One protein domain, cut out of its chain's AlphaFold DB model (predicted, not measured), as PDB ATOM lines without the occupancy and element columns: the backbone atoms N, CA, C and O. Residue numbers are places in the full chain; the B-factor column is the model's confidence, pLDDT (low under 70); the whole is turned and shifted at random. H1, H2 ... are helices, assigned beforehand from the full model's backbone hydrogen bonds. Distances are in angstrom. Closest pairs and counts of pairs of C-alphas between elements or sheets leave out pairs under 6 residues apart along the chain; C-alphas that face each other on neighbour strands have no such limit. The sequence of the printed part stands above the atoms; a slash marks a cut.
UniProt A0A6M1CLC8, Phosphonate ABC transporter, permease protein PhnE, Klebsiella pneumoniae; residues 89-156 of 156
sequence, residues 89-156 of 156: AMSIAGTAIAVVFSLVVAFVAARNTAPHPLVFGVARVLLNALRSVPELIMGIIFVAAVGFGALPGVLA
ATOM      1  N   ALA A  89     -70.513   9.690 -18.734       93.88
ATOM      2  CA  ALA A  89     -71.018  10.377 -19.916       93.88
ATOM      3  C   ALA A  89     -72.516  10.675 -19.793       93.88
ATOM      4  O   ALA A  89     -72.948  11.786 -20.094       93.88
ATOM      5  N   MET A  90     -73.288   9.717 -19.279       93.81
ATOM      6  CA  MET A  90     -74.712   9.868 -19.019       93.81
ATOM      7  C   MET A  90     -75.000  10.979 -18.004       93.81
ATOM      8  O   MET A  90     -75.821  11.853 -18.281       93.81
ATOM      9  N   SER A  91     -74.289  10.999 -16.871       94.25
ATOM     10  CA  SER A  91     -74.470  12.027 -15.836       94.25
ATOM     11  C   SER A  91     -74.141  13.438 -16.341       94.25
ATOM     12  O   SER A  91     -74.862  14.395 -16.049       94.25
ATOM     13  N   ILE A  92     -73.092  13.567 -17.161       96.06
ATOM     14  CA  ILE A  92     -72.680  14.841 -17.758       96.06
ATOM     15  C   ILE A  92     -73.713  15.296 -18.793       96.06
ATOM     16  O   ILE A  92     -74.144  16.448 -18.761       96.06
ATOM     17  N   ALA A  93     -74.135  14.400 -19.689       95.12
ATOM     18  CA  ALA A  93     -75.129  14.702 -20.714       95.12
ATOM     19  C   ALA A  93     -76.480  15.098 -20.099       95.12
ATOM     20  O   ALA A  93     -77.045  16.124 -20.480       95.12
ATOM     21  N   GLY A  94     -76.960  14.341 -19.106       93.62
ATOM     22  CA  GLY A  94     -78.210  14.629 -18.400       93.62
ATOM     23  C   GLY A  94     -78.153  15.970 -17.671       93.62
ATOM     24  O   GLY A  94     -79.044  16.803 -17.829       93.62
ATOM     25  N   THR A  95     -77.046  16.256 -16.977       94.19
ATOM     26  CA  THR A  95     -76.847  17.552 -16.307       94.19
ATOM     27  C   THR A  95     -76.816  18.709 -17.304       94.19
ATOM     28  O   THR A  95     -77.427  19.747 -17.057       94.19
ATOM     29  N   ALA A  96     -76.146  18.551 -18.449       96.19
ATOM     30  CA  ALA A  96     -76.090  19.588 -19.476       96.19
ATOM     31  C   ALA A  96     -77.488  19.921 -20.028       96.19
ATOM     32  O   ALA A  96     -77.853  21.097 -20.110       96.19
ATOM     33  N   ILE A  97     -78.292  18.899 -20.340       94.19
ATOM     34  CA  ILE A  97     -79.681  19.069 -20.797       94.19
ATOM     35  C   ILE A  97     -80.525  19.728 -19.698       94.19
ATOM     36  O   ILE A  97     -81.229  20.707 -19.964       94.19
ATOM     37  N   ALA A  98     -80.408  19.250 -18.457       91.81
ATOM     38  CA  ALA A  98     -81.139  19.784 -17.313       91.81
ATOM     39  C   ALA A  98     -80.818  21.264 -17.059       91.81
ATOM     40  O   ALA A  98     -81.731  22.046 -16.806       91.81
ATOM     41  N   VAL A  99     -79.553  21.680 -17.166       94.88
ATOM     42  CA  VAL A  99     -79.142  23.084 -16.989       94.88
ATOM     43  C   VAL A  99     -79.749  23.980 -18.064       94.88
ATOM     44  O   VAL A  99     -80.306  25.027 -17.731       94.88
ATOM     45  N   VAL A 100     -79.695  23.570 -19.334       94.94
ATOM     46  CA  VAL A 100     -80.280  24.345 -20.441       94.94
ATOM     47  C   VAL A 100     -81.788  24.505 -20.247       94.94
ATOM     48  O   VAL A 100     -82.308  25.619 -20.330       94.94
ATOM     49  N   PHE A 101     -82.492  23.417 -19.928       90.38
ATOM     50  CA  PHE A 101     -83.943  23.443 -19.741       90.38
ATOM     51  C   PHE A 101     -84.351  24.222 -18.483       90.38
ATOM     52  O   PHE A 101     -85.273  25.039 -18.519       90.38
ATOM     53  N   SER A 102     -83.622  24.029 -17.381       90.38
ATOM     54  CA  SER A 102     -83.823  24.747 -16.121       90.38
ATOM     55  C   SER A 102     -83.647  26.248 -16.303       90.38
ATOM     56  O   SER A 102     -84.461  27.015 -15.798       90.38
ATOM     57  N   LEU A 103     -82.651  26.683 -17.080       91.06
ATOM     58  CA  LEU A 103     -82.434  28.099 -17.359       91.06
ATOM     59  C   LEU A 103     -83.636  28.721 -18.084       91.06
ATOM     60  O   LEU A 103     -84.136  29.761 -17.656       91.06
ATOM     61  N   VAL A 104     -84.146  28.060 -19.130       87.50
ATOM     62  CA  VAL A 104     -85.334  28.519 -19.875       87.50
ATOM     63  C   VAL A 104     -86.549  28.625 -18.951       87.50
ATOM     64  O   VAL A 104     -87.215  29.662 -18.914       87.50
ATOM     65  N   VAL A 105     -86.817  27.586 -18.155       85.75
ATOM     66  CA  VAL A 105     -87.958  27.569 -17.228       85.75
ATOM     67  C   VAL A 105     -87.788  28.599 -16.106       85.75
ATOM     68  O   VAL A 105     -88.763  29.243 -15.718       85.75
ATOM     69  N   ALA A 106     -86.569  28.818 -15.611       85.31
ATOM     70  CA  ALA A 106     -86.274  29.790 -14.562       85.31
ATOM     71  C   ALA A 106     -86.557  31.230 -15.010       85.31
ATOM     72  O   ALA A 106     -87.120  31.999 -14.230       85.31
ATOM     73  N   PHE A 107     -86.243  31.589 -16.259       83.50
ATOM     74  CA  PHE A 107     -86.590  32.907 -16.805       83.50
ATOM     75  C   PHE A 107     -88.106  33.124 -16.885       83.50
ATOM     76  O   PHE A 107     -88.584  34.209 -16.554       83.50
ATOM     77  N   VAL A 108     -88.871  32.092 -17.252       78.69
ATOM     78  CA  VAL A 108     -90.345  32.147 -17.308       78.69
ATOM     79  C   VAL A 108     -90.969  32.169 -15.903       78.69
ATOM     80  O   VAL A 108     -91.990  32.820 -15.681       78.69
ATOM     81  N   ALA A 109     -90.343  31.496 -14.936       75.62
ATOM     82  CA  ALA A 109     -90.775  31.455 -13.540       75.62
ATOM     83  C   ALA A 109     -90.309  32.669 -12.712       75.62
ATOM     84  O   ALA A 109     -90.706  32.811 -11.554       75.62
ATOM     85  N   ALA A 110     -89.468  33.552 -13.255       77.50
ATOM     86  CA  ALA A 110     -88.997  34.728 -12.540       77.50
ATOM     87  C   ALA A 110     -90.130  35.756 -12.388       77.50
ATOM     88  O   ALA A 110     -90.677  36.255 -13.368       77.50
ATOM     89  N   ARG A 111     -90.437  36.142 -11.141       62.81
ATOM     90  CA  ARG A 111     -91.486  37.134 -10.812       62.81
ATOM     91  C   ARG A 111     -91.281  38.498 -11.484       62.81
ATOM     92  O   ARG A 111     -92.237  39.247 -11.609       62.81
ATOM     93  N   ASN A 112     -90.045  38.808 -11.878       64.19
ATOM     94  CA  ASN A 112     -89.662  40.066 -12.514       64.19
ATOM     95  C   ASN A 112     -89.839  40.059 -14.046       64.19
ATOM     96  O   ASN A 112     -89.933  41.121 -14.648       64.19
ATOM     97  N   THR A 113     -89.878  38.877 -14.672       60.94
ATOM     98  CA  THR A 113     -89.922  38.721 -16.141       60.94
ATOM     99  C   THR A 113     -91.219  38.059 -16.611       60.94
ATOM    100  O   THR A 113     -91.540  38.121 -17.794       60.94
ATOM    101  N   ALA A 114     -91.989  37.440 -15.710       61.44
ATOM    102  CA  ALA A 114     -93.255  36.798 -16.043       61.44
ATOM    103  C   ALA A 114     -94.311  37.846 -16.461       61.44
ATOM    104  O   ALA A 114     -94.741  38.641 -15.625       61.44
ATOM    105  N   PRO A 115     -94.790  37.831 -17.721       62.16
ATOM    106  CA  PRO A 115     -95.726  38.840 -18.217       62.16
ATOM    107  C   PRO A 115     -97.146  38.697 -17.637       62.16
ATOM    108  O   PRO A 115     -97.934  39.634 -17.730       62.16
ATOM    109  N   HIS A 116     -97.497  37.548 -17.036       73.69
ATOM    110  CA  HIS A 116     -98.829  37.298 -16.474       73.69
ATOM    111  C   HIS A 116     -98.785  36.338 -15.259       73.69
ATOM    112  O   HIS A 116     -98.102  35.309 -15.326       73.69
ATOM    113  N   PRO A 117     -99.548  36.583 -14.169       74.81
ATOM    114  CA  PRO A 117     -99.555  35.739 -12.962       74.81
ATOM    115  C   PRO A 117     -99.973  34.277 -13.205       74.81
ATOM    116  O   PRO A 117     -99.539  33.390 -12.471       74.81
ATOM    117  N   LEU A 118    -100.747  33.998 -14.263       76.62
ATOM    118  CA  LEU A 118    -101.055  32.619 -14.684       76.62
ATOM    119  C   LEU A 118     -99.818  31.867 -15.193       76.62
ATOM    120  O   LEU A 118     -99.628  30.713 -14.828       76.62
ATOM    121  N   VAL A 119     -98.961  32.509 -15.994       79.06
ATOM    122  CA  VAL A 119     -97.741  31.879 -16.536       79.06
ATOM    123  C   VAL A 119     -96.772  31.549 -15.401       79.06
ATOM    124  O   VAL A 119     -96.232  30.447 -15.339       79.06
ATOM    125  N   PHE A 120     -96.642  32.468 -14.441       80.81
ATOM    126  CA  PHE A 120     -95.887  32.235 -13.213       80.81
ATOM    127  C   PHE A 120     -96.447  31.052 -12.404       80.81
ATOM    128  O   PHE A 120     -95.684  30.190 -11.966       80.81
ATOM    129  N   GLY A 121     -97.773  30.979 -12.232       81.69
ATOM    130  CA  GLY A 121     -98.442  29.882 -11.529       81.69
ATOM    131  C   GLY A 121     -98.218  28.522 -12.195       81.69
ATOM    132  O   GLY A 121     -97.815  27.576 -11.519       81.69
ATOM    133  N   VAL A 122     -98.400  28.435 -13.516       84.56
ATOM    134  CA  VAL A 122     -98.195  27.201 -14.294       84.56
ATOM    135  C   VAL A 122     -96.741  26.735 -14.224       84.56
ATOM    136  O   VAL A 122     -96.500  25.561 -13.954       84.56
ATOM    137  N   ALA A 123     -95.766  27.637 -14.380       84.06
ATOM    138  CA  ALA A 123     -94.349  27.285 -14.272       84.06
ATOM    139  C   ALA A 123     -93.995  26.733 -12.877       84.06
ATOM    140  O   ALA A 123     -93.282  25.739 -12.754       84.06
ATOM    141  N   ARG A 124     -94.547  27.327 -11.811       83.12
ATOM    142  CA  ARG A 124     -94.377  26.854 -10.425       83.12
ATOM    143  C   ARG A 124     -94.997  25.482 -10.193       83.12
ATOM    144  O   ARG A 124     -94.387  24.660  -9.515       83.12
ATOM    145  N   VAL A 125     -96.196  25.249 -10.724       86.50
ATOM    146  CA  VAL A 125     -96.877  23.951 -10.631       86.50
ATOM    147  C   VAL A 125     -96.092  22.892 -11.392       86.50
ATOM    148  O   VAL A 125     -95.864  21.822 -10.842       86.50
ATOM    149  N   LEU A 126     -95.597  23.205 -12.591       86.81
ATOM    150  CA  LEU A 126     -94.745  22.307 -13.368       86.81
ATOM    151  C   LEU A 126     -93.460  21.946 -12.607       86.81
ATOM    152  O   LEU A 126     -93.146  20.768 -12.473       86.81
ATOM    153  N   LEU A 127     -92.752  22.931 -12.044       85.44
ATOM    154  CA  LEU A 127     -91.546  22.690 -11.241       85.44
ATOM    155  C   LEU A 127     -91.831  21.862  -9.980       85.44
ATOM    156  O   LEU A 127     -91.043  20.988  -9.619       85.44
ATOM    157  N   ASN A 128     -92.960  22.115  -9.314       88.31
ATOM    158  CA  ASN A 128     -93.390  21.308  -8.175       88.31
ATOM    159  C   ASN A 128     -93.759  19.880  -8.603       88.31
ATOM    160  O   ASN A 128     -93.431  18.941  -7.882       88.31
ATOM    161  N   ALA A 129     -94.398  19.701  -9.762       86.75
ATOM    162  CA  ALA A 129     -94.776  18.394 -10.288       86.75
ATOM    163  C   ALA A 129     -93.535  17.567 -10.640       86.75
ATOM    164  O   ALA A 129     -93.400  16.453 -10.145       86.75
ATOM    165  N   LEU A 130     -92.584  18.146 -11.384       84.00
ATOM    166  CA  LEU A 130     -91.313  17.500 -11.740       84.00
ATOM    167  C   LEU A 130     -90.513  17.042 -10.510       84.00
ATOM    168  O   LEU A 130     -89.839  16.025 -10.569       84.00
ATOM    169  N   ARG A 131     -90.613  17.759  -9.384       84.81
ATOM    170  CA  ARG A 131     -89.983  17.357  -8.113       84.81
ATOM    171  C   ARG A 131     -90.786  16.359  -7.287       84.81
ATOM    172  O   ARG A 131     -90.226  15.739  -6.392       84.81
ATOM    173  N   SER A 132     -92.090  16.267  -7.521       90.50
ATOM    174  CA  SER A 132     -92.965  15.361  -6.773       90.50
ATOM    175  C   SER A 132     -92.964  13.952  -7.352       90.50
ATOM    176  O   SER A 132     -93.264  13.005  -6.630       90.50
ATOM    177  N   VAL A 133     -92.653  13.804  -8.644       88.69
ATOM    178  CA  VAL A 133     -92.531  12.489  -9.272       88.69
ATOM    179  C   VAL A 133     -91.227  11.834  -8.796       88.69
ATOM    180  O   VAL A 133     -90.160  12.421  -8.971       88.69
ATOM    181  N   PRO A 134     -91.281  10.628  -8.206       87.50
ATOM    182  CA  PRO A 134     -90.084   9.879  -7.851       87.50
ATOM    183  C   PRO A 134     -89.227   9.569  -9.084       87.50
ATOM    184  O   PRO A 134     -89.748   9.117 -10.105       87.50
ATOM    185  N   GLU A 135     -87.909   9.716  -8.950       88.88
ATOM    186  CA  GLU A 135     -86.926   9.416 -10.007       88.88
ATOM    187  C   GLU A 135     -87.064   7.985 -10.553       88.88
ATOM    188  O   GLU A 135     -86.969   7.757 -11.758       88.88
ATOM    189  N   LEU A 136     -87.410   7.024  -9.687       91.31
ATOM    190  CA  LEU A 136     -87.642   5.633 -10.079       91.31
ATOM    191  C   LEU A 136     -88.777   5.503 -11.103       91.31
ATOM    192  O   LEU A 136     -88.678   4.689 -12.019       91.31
ATOM    193  N   ILE A 137     -89.841   6.304 -10.966       93.31
ATOM    194  CA  ILE A 137     -90.990   6.276 -11.882       93.31
ATOM    195  C   ILE A 137     -90.593   6.850 -13.246       93.31
ATOM    196  O   ILE A 137     -90.911   6.259 -14.277       93.31
ATOM    197  N   MET A 138     -89.863   7.968 -13.267       89.81
ATOM    198  CA  MET A 138     -89.344   8.534 -14.516       89.81
ATOM    199  C   MET A 138     -88.409   7.543 -15.213       89.81
ATOM    200  O   MET A 138     -88.568   7.290 -16.409       89.81
ATOM    201  N   GLY A 139     -87.520   6.899 -14.453       91.69
ATOM    202  CA  GLY A 139     -86.614   5.868 -14.950       91.69
ATOM    203  C   GLY A 139     -87.345   4.722 -15.652       91.69
ATOM    204  O   GLY A 139     -87.035   4.419 -16.803       91.69
ATOM    205  N   ILE A 140     -88.356   4.117 -15.018       94.00
ATOM    206  CA  ILE A 140     -89.106   3.013 -15.647       94.00
ATOM    207  C   ILE A 140     -89.909   3.463 -16.879       94.00
ATOM    208  O   ILE A 140     -89.998   2.704 -17.842       94.00
ATOM    209  N   ILE A 141     -90.451   4.689 -16.893       93.81
ATOM    210  CA  ILE A 141     -91.182   5.231 -18.052       93.81
ATOM    211  C   ILE A 141     -90.228   5.442 -19.231       93.81
ATOM    212  O   ILE A 141     -90.545   5.047 -20.353       93.81
ATOM    213  N   PHE A 142     -89.046   6.016 -18.999       92.44
ATOM    214  CA  PHE A 142     -88.055   6.212 -20.057       92.44
ATOM    215  C   PHE A 142     -87.457   4.898 -20.556       92.44
ATOM    216  O   PHE A 142     -87.261   4.746 -21.761       92.44
ATOM    217  N   VAL A 143     -87.226   3.920 -19.675       94.00
ATOM    218  CA  VAL A 143     -86.821   2.568 -20.094       94.00
ATOM    219  C   VAL A 143     -87.908   1.925 -20.959       94.00
ATOM    220  O   VAL A 143     -87.586   1.320 -21.978       94.00
ATOM    221  N   ALA A 144     -89.188   2.087 -20.616       94.62
ATOM    222  CA  ALA A 144     -90.290   1.580 -21.435       94.62
ATOM    223  C   ALA A 144     -90.413   2.303 -22.791       94.62
ATOM    224  O   ALA A 144     -90.763   1.674 -23.786       94.62
ATOM    225  N   ALA A 145     -90.121   3.607 -22.843       95.06
ATOM    226  CA  ALA A 145     -90.243   4.418 -24.054       95.06
ATOM    227  C   ALA A 145     -89.073   4.244 -25.038       95.06
ATOM    228  O   ALA A 145     -89.290   4.224 -26.247       95.06
ATOM    229  N   VAL A 146     -87.838   4.149 -24.534       92.38
ATOM    230  CA  VAL A 146     -86.607   4.169 -25.353       92.38
ATOM    231  C   VAL A 146     -85.877   2.816 -25.346       92.38
ATOM    232  O   VAL A 146     -84.997   2.580 -26.172       92.38
ATOM    233  N   GLY A 147     -86.259   1.898 -24.454       88.88
ATOM    234  CA  GLY A 147     -85.593   0.615 -24.237       88.88
ATOM    235  C   GLY A 147     -84.443   0.696 -23.230       88.88
ATOM    236  O   GLY A 147     -84.091   1.762 -22.728       88.88
ATOM    237  N   PHE A 148     -83.837  -0.452 -22.920       85.88
ATOM    238  CA  PHE A 148     -82.669  -0.522 -22.037       85.88
ATOM    239  C   PHE A 148     -81.416   0.046 -22.720       85.88
ATOM    240  O   PHE A 148     -81.130  -0.262 -23.875       85.88
ATOM    241  N   GLY A 149     -80.640   0.848 -21.990       84.88
ATOM    242  CA  GLY A 149     -79.402   1.450 -22.483       84.88
ATOM    243  C   GLY A 149     -79.005   2.681 -21.673       84.88
ATOM    244  O   GLY A 149     -79.527   2.907 -20.585       84.88
ATOM    245  N   ALA A 150     -78.098   3.498 -22.214       86.12
ATOM    246  CA  ALA A 150     -77.669   4.747 -21.575       86.12
ATOM    247  C   ALA A 150     -78.716   5.875 -21.692       86.12
ATOM    248  O   ALA A 150     -78.790   6.742 -20.829       86.12
ATOM    249  N   LEU A 151     -79.551   5.864 -22.740       89.25
ATOM    250  CA  LEU A 151     -80.504   6.945 -23.030       89.25
ATOM    251  C   LEU A 151     -81.539   7.198 -21.919       89.25
ATOM    252  O   LEU A 151     -81.716   8.365 -21.571       89.25
ATOM    253  N   PRO A 152     -82.191   6.178 -21.322       87.75
ATOM    254  CA  PRO A 152     -83.131   6.407 -20.229       87.75
ATOM    255  C   PRO A 152     -82.502   7.137 -19.055       87.75
ATOM    256  O   PRO A 152     -83.129   8.009 -18.476       87.75
ATOM    257  N   GLY A 153     -81.253   6.821 -18.725       85.88
ATOM    258  CA  GLY A 153     -80.601   7.464 -17.602       85.88
ATOM    259  C   GLY A 153     -80.027   8.851 -17.920       85.88
ATOM    260  O   GLY A 153     -79.792   9.625 -17.001       85.88
ATOM    261  N   VAL A 154     -79.856   9.221 -19.196       91.88
ATOM    262  CA  VAL A 154     -79.604  10.628 -19.567       91.88
ATOM    263  C   VAL A 154     -80.855  11.482 -19.315       91.88
ATOM    264  O   VAL A 154     -80.732  12.675 -19.044       91.88
ATOM    265  N   LEU A 155     -82.048  10.891 -19.454       86.81
ATOM    266  CA  LEU A 155     -83.335  11.596 -19.450       86.81
ATOM    267  C   LEU A 155     -84.099  11.539 -18.120       86.81
ATOM    268  O   LEU A 155     -84.986  12.372 -17.926       86.81
ATOM    269  N   ALA A 156     -83.811  10.544 -17.279       81.06
ATOM    270  CA  ALA A 156     -84.472  10.314 -15.994       81.06
ATOM    271  C   ALA A 156     -84.244  11.439 -14.977       81.06
ATOM    272  O   ALA A 156     -83.183  12.104 -15.027       81.06
TER     273      ALA A 156
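What this domain is: This is residues 89 to 156 of the 156 residues of the protein "Phosphonate ABC transporter, permease protein PhnE" of Klebsiella pneumoniae (UniProt A0A6M1CLC8). A loose, open frame: the long helices H1 and H2 form a hairpin that opens as a narrow V, and beyond its open end H3 and short H4 fold back until H4 packs on residues 90 to 94 of H1. The 68 printed residues, with four named helices in the order H1 to H4, are all helix in class, loose at a radius of gyration of the C-alphas of 14.3 A, spanning 41 by 21 by 15 A.

Where its parts are: H1, residues 89 to 109, begins at C-alpha 89 (-71.018, 10.377, -19.916) and is 29.6 A long. H2, residues 117 to 132, is 22.3 A. H3 is residues 135 to 146, 16.2 A. H4, residues 151 to 155, is 6.5 A and ends at C-alpha 155 (-83.335, 11.596, -19.450).

How they stand to each other: H1 and H2, a helical hairpin, run opposite ways at a shallow tilt of 27 degrees. They touch through residues 105 to 109 and 119 to 124 alone; the closest C-alphas, Ala 109 and Phe 120, are 5.2 A apart. H4 touches H1, closest C-alphas Gly 94 and Val 154, 4.4 A, and H3, Phe 142 and Pro 152, 4.9 A. H3 is apart from H1 and H2, and H4 from H2. In H1, H2, H3 and H4 every O i to N i+4 pair is within hydrogen-bond range.

The domain as a whole: The farthest C-alphas, Asn 112 and Phe 148, are 42.3 A apart. The printed part has no cut and no long link. Residues 111 to 115 have pLDDT under 70.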